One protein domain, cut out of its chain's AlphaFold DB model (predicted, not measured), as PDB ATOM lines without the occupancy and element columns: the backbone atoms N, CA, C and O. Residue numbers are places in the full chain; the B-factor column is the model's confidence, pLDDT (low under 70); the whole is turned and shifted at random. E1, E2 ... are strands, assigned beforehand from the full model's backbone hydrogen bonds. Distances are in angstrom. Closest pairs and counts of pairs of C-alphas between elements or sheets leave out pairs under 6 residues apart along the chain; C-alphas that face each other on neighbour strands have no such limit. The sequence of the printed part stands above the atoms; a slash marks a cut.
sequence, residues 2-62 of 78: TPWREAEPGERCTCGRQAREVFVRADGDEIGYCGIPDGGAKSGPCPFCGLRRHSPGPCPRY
ATOM      1  N   THR A   2      14.364   1.231 -20.471       67.19
ATOM      2  CA  THR A   2      14.149   1.781 -21.815       67.19
ATOM      3  C   THR A   2      13.463   0.701 -22.649       67.19
ATOM      4  O   THR A   2      13.980  -0.420 -22.667       67.19
ATOM      5  N   PRO A   3      12.306   0.976 -23.275       84.06
ATOM      6  CA  PRO A   3      11.687   0.005 -24.161       84.06
ATOM      7  C   PRO A   3      12.680  -0.366 -25.266       84.06
ATOM      8  O   PRO A   3      13.306   0.503 -25.875       84.06
ATOM      9  N   TRP A   4      12.860  -1.666 -25.478       88.19
ATOM     10  CA  TRP A   4      13.688  -2.204 -26.548       88.19
ATOM     11  C   TRP A   4      12.928  -3.302 -27.281       88.19
ATOM     12  O   TRP A   4      12.023  -3.923 -26.719       88.19
ATOM     13  N   ARG A   5      13.301  -3.527 -28.537       92.31
ATOM     14  CA  ARG A   5      12.825  -4.650 -29.346       92.31
ATOM     15  C   ARG A   5      13.965  -5.281 -30.130       92.31
ATOM     16  O   ARG A   5      15.034  -4.683 -30.277       92.31
ATOM     17  N   GLU A   6      13.714  -6.463 -30.671       92.81
ATOM     18  CA  GLU A   6      14.606  -7.085 -31.644       92.81
ATOM     19  C   GLU A   6      14.692  -6.224 -32.912       92.81
ATOM     20  O   GLU A   6      13.716  -5.598 -33.343       92.81
ATOM     21  N   ALA A   7      15.899  -6.133 -33.465       92.06
ATOM     22  CA  ALA A   7      16.141  -5.396 -34.691       92.06
ATOM     23  C   ALA A   7      15.701  -6.203 -35.914       92.06
ATOM     24  O   ALA A   7      16.013  -7.384 -36.055       92.06
ATOM     25  N   GLU A   8      15.049  -5.517 -36.840       91.56
ATOM     26  CA  GLU A   8      14.613  -6.081 -38.106       91.56
ATOM     27  C   GLU A   8      15.766  -6.102 -39.123       91.56
ATOM     28  O   GLU A   8      16.694  -5.280 -39.061       91.56
ATOM     29  N   PRO A   9      15.713  -6.993 -40.130       87.94
ATOM     30  CA  PRO A   9      16.645  -6.958 -41.247       87.94
ATOM     31  C   PRO A   9      16.707  -5.569 -41.903       87.94
ATOM     32  O   PRO A   9      15.691  -4.968 -42.250       87.94
ATOM     33  N   GLY A  10      17.927  -5.058 -42.078       87.25
ATOM     34  CA  GLY A  10      18.185  -3.731 -42.648       87.25
ATOM     35  C   GLY A  10      18.321  -2.602 -41.623       87.25
ATOM     36  O   GLY A  10      18.800  -1.524 -41.981       87.25
ATOM     37  N   GLU A  11      17.988  -2.841 -40.355       91.69
ATOM     38  CA  GLU A  11      18.216  -1.865 -39.292       91.69
ATOM     39  C   GLU A  11      19.675  -1.822 -38.876       91.69
ATOM     40  O   GLU A  11      20.349  -2.847 -38.749       91.69
ATOM     41  N   ARG A  12      20.186  -0.608 -38.680       89.44
ATOM     42  CA  ARG A  12      21.604  -0.361 -38.468       89.44
ATOM     43  C   ARG A  12      21.860   0.275 -37.121       89.44
ATOM     44  O   ARG A  12      21.222   1.239 -36.702       89.44
ATOM     45  N   CYS A  13      22.891  -0.233 -36.468       87.94
ATOM     46  CA  CYS A  13      23.511   0.435 -35.349       87.94
ATOM     47  C   CYS A  13      24.150   1.753 -35.802       87.94
ATOM     48  O   CYS A  13      24.524   1.905 -36.964       87.94
ATOM     49  N   THR A  14      24.372   2.682 -34.874       83.69
ATOM     50  CA  THR A  14      25.086   3.960 -35.090       83.69
ATOM     51  C   THR A  14      26.510   3.813 -35.643       83.69
ATOM     52  O   THR A  14      27.154   4.794 -36.010       83.69
ATOM     53  N   CYS A  15      27.009   2.583 -35.737       81.25
ATOM     54  CA  CYS A  15      28.262   2.220 -36.384       81.25
ATOM     55  C   CYS A  15      28.130   1.661 -37.804       81.25
ATOM     56  O   CYS A  15      29.120   1.215 -38.373       81.25
ATOM     57  N   GLY A  16      26.920   1.629 -38.359       83.06
ATOM     58  CA  GLY A  16      26.628   1.135 -39.703       83.06
ATOM     59  C   GLY A  16      26.435  -0.381 -39.820       83.06
ATOM     60  O   GLY A  16      25.915  -0.823 -40.841       83.06
ATOM     61  N   ARG A  17      26.801  -1.177 -38.804       86.44
ATOM     62  CA  ARG A  17      26.513  -2.626 -38.763       86.44
ATOM     63  C   ARG A  17      25.034  -2.899 -38.537       86.44
ATOM     64  O   ARG A  17      24.345  -2.054 -37.972       86.44
ATOM     65  N   GLN A  18      24.585  -4.101 -38.892       89.31
ATOM     66  CA  GLN A  18      23.250  -4.574 -38.540       89.31
ATOM     67  C   GLN A  18      23.028  -4.487 -37.023       89.31
ATOM     68  O   GLN A  18      23.875  -4.911 -36.228       89.31
ATOM     69  N   ALA A  19      21.919  -3.866 -36.632       92.00
ATOM     70  CA  ALA A  19      21.468  -3.853 -35.255       92.00
ATOM     71  C   ALA A  19      20.968  -5.251 -34.865       92.00
ATOM     72  O   ALA A  19      20.498  -6.012 -35.705       92.00
ATOM     73  N   ARG A  20      21.109  -5.583 -33.586       92.69
ATOM     74  CA  ARG A  20      20.496  -6.749 -32.937       92.69
ATOM     75  C   ARG A  20      19.308  -6.321 -32.088       92.69
ATOM     76  O   ARG A  20      18.299  -7.008 -32.041       92.69
ATOM     77  N   GLU A  21      19.437  -5.156 -31.467       92.88
ATOM     78  CA  GLU A  21      18.439  -4.560 -30.591       92.88
ATOM     79  C   GLU A  21      18.176  -3.128 -31.049       92.88
ATOM     80  O   GLU A  21      19.087  -2.441 -31.526       92.88
ATOM     81  N   VAL A  22      16.944  -2.666 -30.885       91.75
ATOM     82  CA  VAL A  22      16.553  -1.275 -31.104       91.75
ATOM     83  C   VAL A  22      16.003  -0.722 -29.804       91.75
ATOM     84  O   VAL A  22      15.041  -1.253 -29.257       91.75
ATOM     85  N   PHE A  23      16.624   0.346 -29.316       89.62
ATOM     86  CA  PHE A  23      16.191   1.072 -28.130       89.62
ATOM     87  C   PHE A  23      15.315   2.246 -28.536       89.62
ATOM     88  O   PHE A  23      15.728   3.062 -29.359       89.62
ATOM     89  N   VAL A  24      14.142   2.355 -27.920       88.06
ATOM     90  CA  VAL A  24      13.223   3.476 -28.113       88.06
ATOM     91  C   VAL A  24      13.489   4.503 -27.017       88.06
ATOM     92  O   VAL A  24      13.344   4.217 -25.824       88.06
ATOM     93  N   ARG A  25      13.937   5.693 -27.407       83.31
ATOM     94  CA  ARG A  25      14.171   6.814 -26.496       83.31
ATOM     95  C   ARG A  25      12.850   7.405 -26.008       83.31
ATOM     96  O   ARG A  25      11.792   7.168 -26.580       83.31
ATOM     97  N   ALA A  26      12.918   8.194 -24.935       81.25
ATOM     98  CA  ALA A  26      11.740   8.840 -24.350       81.25
ATOM     99  C   ALA A  26      11.046   9.818 -25.318       81.25
ATOM    100  O   ALA A  26       9.845  10.039 -25.208       81.25
ATOM    101  N   ASP A  27      11.803  10.379 -26.260       82.44
ATOM    102  CA  ASP A  27      11.336  11.248 -27.346       82.44
ATOM    103  C   ASP A  27      10.725  10.482 -28.541       82.44
ATOM    104  O   ASP A  27      10.158  11.105 -29.437       82.44
ATOM    105  N   GLY A  28      10.779   9.145 -28.532       79.62
ATOM    106  CA  GLY A  28      10.290   8.288 -29.611       79.62
ATOM    107  C   GLY A  28      11.349   7.912 -30.650       79.62
ATOM    108  O   GLY A  28      11.060   7.065 -31.494       79.62
ATOM    109  N   ASP A  29      12.570   8.460 -30.585       83.38
ATOM    110  CA  ASP A  29      13.646   8.067 -31.494       83.38
ATOM    111  C   ASP A  29      14.085   6.624 -31.244       83.38
ATOM    112  O   ASP A  29      14.377   6.203 -30.121       83.38
ATOM    113  N   GLU A  30      14.220   5.873 -32.329       88.94
ATOM    114  CA  GLU A  30      14.711   4.506 -32.303       88.94
ATOM    115  C   GLU A  30      16.210   4.445 -32.639       88.94
ATOM    116  O   GLU A  30      16.672   4.982 -33.650       88.94
ATOM    117  N   ILE A  31      16.990   3.747 -31.809       88.38
ATOM    118  CA  ILE A  31      18.434   3.580 -32.001       88.38
ATOM    119  C   ILE A  31      18.825   2.115 -32.020       88.38
ATOM    120  O   ILE A  31      18.649   1.387 -31.045       88.38
ATOM    121  N   GLY A  32      19.473   1.721 -33.112       90.12
ATOM    122  CA  GLY A  32      20.036   0.396 -33.279       90.12
ATOM    123  C   GLY A  32      21.309   0.189 -32.458       90.12
ATOM    124  O   GLY A  32      22.227   1.020 -32.438       90.12
ATOM    125  N   TYR A  33      21.417  -0.989 -31.861       89.19
ATOM    126  CA  TYR A  33      22.578  -1.463 -31.129       89.19
ATOM    127  C   TYR A  33      23.023  -2.818 -31.669       89.19
ATOM    128  O   TYR A  33      22.225  -3.731 -31.845       89.19
ATOM    129  N   CYS A  34      24.315  -2.951 -31.974       89.31
ATOM    130  CA  CYS A  34      24.882  -4.168 -32.567       89.31
ATOM    131  C   CYS A  34      25.505  -5.129 -31.538       89.31
ATOM    132  O   CYS A  34      26.199  -6.062 -31.935       89.31
ATOM    133  N   GLY A  35      25.315  -4.900 -30.234       86.75
ATOM    134  CA  GLY A  35      25.946  -5.705 -29.181       86.75
ATOM    135  C   GLY A  35      27.382  -5.296 -28.832       86.75
ATOM    136  O   GLY A  35      27.966  -5.877 -27.923       86.75
ATOM    137  N   ILE A  36      27.961  -4.311 -29.534       81.88
ATOM    138  CA  ILE A  36      29.321  -3.828 -29.263       81.88
ATOM    139  C   ILE A  36      29.258  -2.443 -28.604       81.88
ATOM    140  O   ILE A  36      28.815  -1.489 -29.264       81.88
ATOM    141  N   PRO A  37      29.734  -2.295 -27.352       70.38
ATOM    142  CA  PRO A  37      29.811  -0.995 -26.695       70.38
ATOM    143  C   PRO A  37      30.692  -0.026 -27.505       70.38
ATOM    144  O   PRO A  37      31.589  -0.435 -28.248       70.38
ATOM    145  N   ASP A  38      30.372   1.269 -27.451       66.69
ATOM    146  CA  ASP A  38      30.967   2.340 -28.281       66.69
ATOM    147  C   ASP A  38      30.766   2.193 -29.802       66.69
ATOM    148  O   ASP A  38      31.412   2.875 -30.615       66.69
ATOM    149  N   GLY A  39      29.880   1.287 -30.220       64.69
ATOM    150  CA  GLY A  39      29.584   1.049 -31.623       64.69
ATOM    151  C   GLY A  39      30.742   0.403 -32.376       64.69
ATOM    152  O   GLY A  39      30.813   0.584 -33.576       64.69
ATOM    153  N   GLY A  40      31.659  -0.315 -31.718       66.19
ATOM    154  CA  GLY A  40      32.683  -1.248 -32.240       66.19
ATOM    155  C   GLY A  40      33.594  -0.905 -33.442       66.19
ATOM    156  O   GLY A  40      34.641  -1.517 -33.565       66.19
ATOM    157  N   ALA A  41      33.257   0.012 -34.351       62.28
ATOM    158  CA  ALA A  41      34.128   0.516 -35.408       62.28
ATOM    159  C   ALA A  41      34.748   1.813 -34.887       62.28
ATOM    160  O   ALA A  41      34.115   2.869 -34.914       62.28
ATOM    161  N   LYS A  42      35.956   1.704 -34.321       63.19
ATOM    162  CA  LYS A  42      36.686   2.833 -33.719       63.19
ATOM    163  C   LYS A  42      37.596   3.561 -34.718       63.19
ATOM    164  O   LYS A  42      38.183   4.578 -34.363       63.19
ATOM    165  N   SER A  43      37.663   3.083 -35.960       67.62
ATOM    166  CA  SER A  43      38.603   3.545 -36.986       67.62
ATOM    167  C   SER A  43      37.870   3.831 -38.299       67.62
ATOM    168  O   SER A  43      36.970   3.078 -38.670       67.62
ATOM    169  N   GLY A  44      38.275   4.888 -39.009       75.00
ATOM    170  CA  GLY A  44      37.744   5.252 -40.330       75.00
ATOM    171  C   GLY A  44      36.680   6.363 -40.329       75.00
ATOM    172  O   GLY A  44      36.305   6.878 -39.268       75.00
ATOM    173  N   PRO A  45      36.217   6.773 -41.525       82.69
ATOM    174  CA  PRO A  45      35.170   7.777 -41.673       82.69
ATOM    175  C   PRO A  45      33.828   7.272 -41.130       82.69
ATOM    176  O   PRO A  45      33.564   6.073 -41.039       82.69
ATOM    177  N   CYS A  46      32.952   8.205 -40.770       83.25
ATOM    178  CA  CYS A  46      31.593   7.902 -40.363       83.25
ATOM    179  C   CYS A  46      30.849   7.192 -41.509       83.25
ATOM    180  O   CYS A  46      30.761   7.754 -42.601       83.25
ATOM    181  N   PRO A  47      30.233   6.022 -41.272       79.44
ATOM    182  CA  PRO A  47      29.572   5.256 -42.329       79.44
ATOM    183  C   PRO A  47      28.280   5.901 -42.859       79.44
ATOM    184  O   PRO A  47      27.709   5.395 -43.818       79.44
ATOM    185  N   PHE A  48      27.809   6.993 -42.247       84.25
ATOM    186  CA  PHE A  48      26.575   7.688 -42.638       84.25
ATOM    187  C   PHE A  48      26.836   8.961 -43.446       84.25
ATOM    188  O   PHE A  48      26.119   9.240 -44.400       84.25
ATOM    189  N   CYS A  49      27.847   9.750 -43.072       86.38
ATOM    190  CA  CYS A  49      28.158  11.016 -43.745       86.38
ATOM    191  C   CYS A  49      29.495  11.010 -44.500       86.38
ATOM    192  O   CYS A  49      29.794  11.983 -45.182       86.38
ATOM    193  N   GLY A  50      30.323   9.971 -44.350       84.81
ATOM    194  CA  GLY A  50      31.659   9.893 -44.951       84.81
ATOM    195  C   GLY A  50      32.702  10.838 -44.339       84.81
ATOM    196  O   GLY A  50      33.866  10.792 -44.726       84.81
ATOM    197  N   LEU A  51      32.319  11.684 -43.376       85.38
ATOM    198  CA  LEU A  51      33.211  12.631 -42.698       85.38
ATOM    199  C   LEU A  51      33.886  11.998 -41.473       85.38
ATOM    200  O   LEU A  51      33.791  10.797 -41.225       85.38
ATOM    201  N   ARG A  52      34.558  12.823 -40.663       83.19
ATOM    202  CA  ARG A  52      35.097  12.409 -39.360       83.19
ATOM    203  C   ARG A  52      34.007  11.789 -38.478       83.19
ATOM    204  O   ARG A  52      32.852  12.214 -38.506       83.19
ATOM    205  N   ARG A  53      34.380  10.797 -37.670       76.25
ATOM    206  CA  ARG A  53      33.453  10.151 -36.733       76.25
ATOM    207  C   ARG A  53      32.914  11.176 -35.731       76.25
ATOM    208  O   ARG A  53      33.662  12.004 -35.215       76.25
ATOM    209  N   HIS A  54      31.609  11.124 -35.486       75.44
ATOM    210  CA  HIS A  54      30.941  12.021 -34.548       75.44
ATOM    211  C   HIS A  54      31.129  11.506 -33.113       75.44
ATOM    212  O   HIS A  54      30.959  10.316 -32.855       75.44
ATOM    213  N   SER A  55      31.540  12.398 -32.209       69.38
ATOM    214  CA  SER A  55      31.655  12.153 -30.769       69.38
ATOM    215  C   SER A  55      31.511  13.488 -30.020       69.38
ATOM    216  O   SER A  55      32.198  14.439 -30.407       69.38
ATOM    217  N   PRO A  56      30.662  13.592 -28.980       69.38
ATOM    218  CA  PRO A  56      29.729  12.572 -28.495       69.38
ATOM    219  C   PRO A  56      28.468  12.462 -29.378       69.38
ATOM    220  O   PRO A  56      27.991  13.454 -29.921       69.38
ATOM    221  N   GLY A  57      27.906  11.255 -29.492       72.94
ATOM    222  CA  GLY A  57      26.596  11.020 -30.118       72.94
ATOM    223  C   GLY A  57      26.613  10.429 -31.539       72.94
ATOM    224  O   GLY A  57      27.676  10.252 -32.139       72.94
ATOM    225  N   PRO A  58      25.429  10.059 -32.070       77.38
ATOM    226  CA  PRO A  58      25.291   9.509 -33.414       77.38
ATOM    227  C   PRO A  58      25.560  10.567 -34.492       77.38
ATOM    228  O   PRO A  58      25.549  11.771 -34.243       77.38
ATOM    229  N   CYS A  59      25.784  10.112 -35.724       82.75
ATOM    230  CA  CYS A  59      25.844  11.015 -36.868       82.75
ATOM    231  C   CYS A  59      24.494  11.736 -37.040       82.75
ATOM    232  O   CYS A  59      23.467  11.072 -36.966       82.75
ATOM    233  N   PRO A  60      24.448  13.038 -37.366       84.50
ATOM    234  CA  PRO A  60      23.191  13.722 -37.690       84.50
ATOM    235  C   PRO A  60      22.510  13.184 -38.963       84.50
ATOM    236  O   PRO A  60      21.355  13.486 -39.221       84.50
ATOM    237  N   ARG A  61      23.231  12.400 -39.779       84.88
ATOM    238  CA  ARG A  61      22.694  11.655 -40.932       84.88
ATOM    239  C   ARG A  61      22.362  10.199 -40.591       84.88
ATOM    240  O   ARG A  61      22.095   9.414 -41.494       84.88
ATOM    241  N   TYR A  62      22.451   9.817 -39.317       84.81
ATOM    242  CA  TYR A  62      22.054   8.493 -38.866       84.81
ATOM    243  C   TYR A  62      20.561   8.300 -39.109       84.81
ATOM    244  O   TYR A  62      19.747   9.117 -38.687       84.81
TER     245      TYR A  62
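Overview. This is residues 2 to 62 of the 78 residues of an uncharacterized protein of Kribbella sp. VKM Ac-2541 (UniProt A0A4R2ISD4). Little of this domain is regular structure: a small antiparallel sheet of three short strands, E1 - E2 - E3, sits at one end, and the long looping stretch of residues 34 to 62 makes the other end and folds back. The printed part has 61 residues, with no named helix and 11 residues in strands; the class is all strand. It is compact, with a radius of gyration of the C-alphas of 11.3 A, and spans 30 by 22 by 19 A.

Arrangement. Look first at the inner strand E2, residues 21 to 24. Edge strand E3, residues 30 to 33, forms a hairpin with it, antiparallel at 151 degrees; N 31 and O 23 are 2.8 A apart, within hydrogen-bond range. Edge strand E1, residues 4 to 6, forms the other hairpin with E2, antiparallel at 148 degrees, with N 22 and O 5 at 2.8 A. E1, E2 and E3 make a meander, each strand the antiparallel neighbour of the one before.

Along the chain. Find C-alpha 4 at (13.688, -2.204, -26.548); E1 runs 7.1 A from there. E2 and E3 each run 9.9 A, E3 ending at C-alpha 33, (22.578, -1.463, -31.129).

Size, cuts and confidence. The C-alphas farthest apart, of Pro 3 and Gly 44, are 31.1 A apart. The printed part has no cut. The link E1 to E2 is long, E2 to E3 tight. Confidence is under 70 at residues 2, 38 to 43 and 55 to 56.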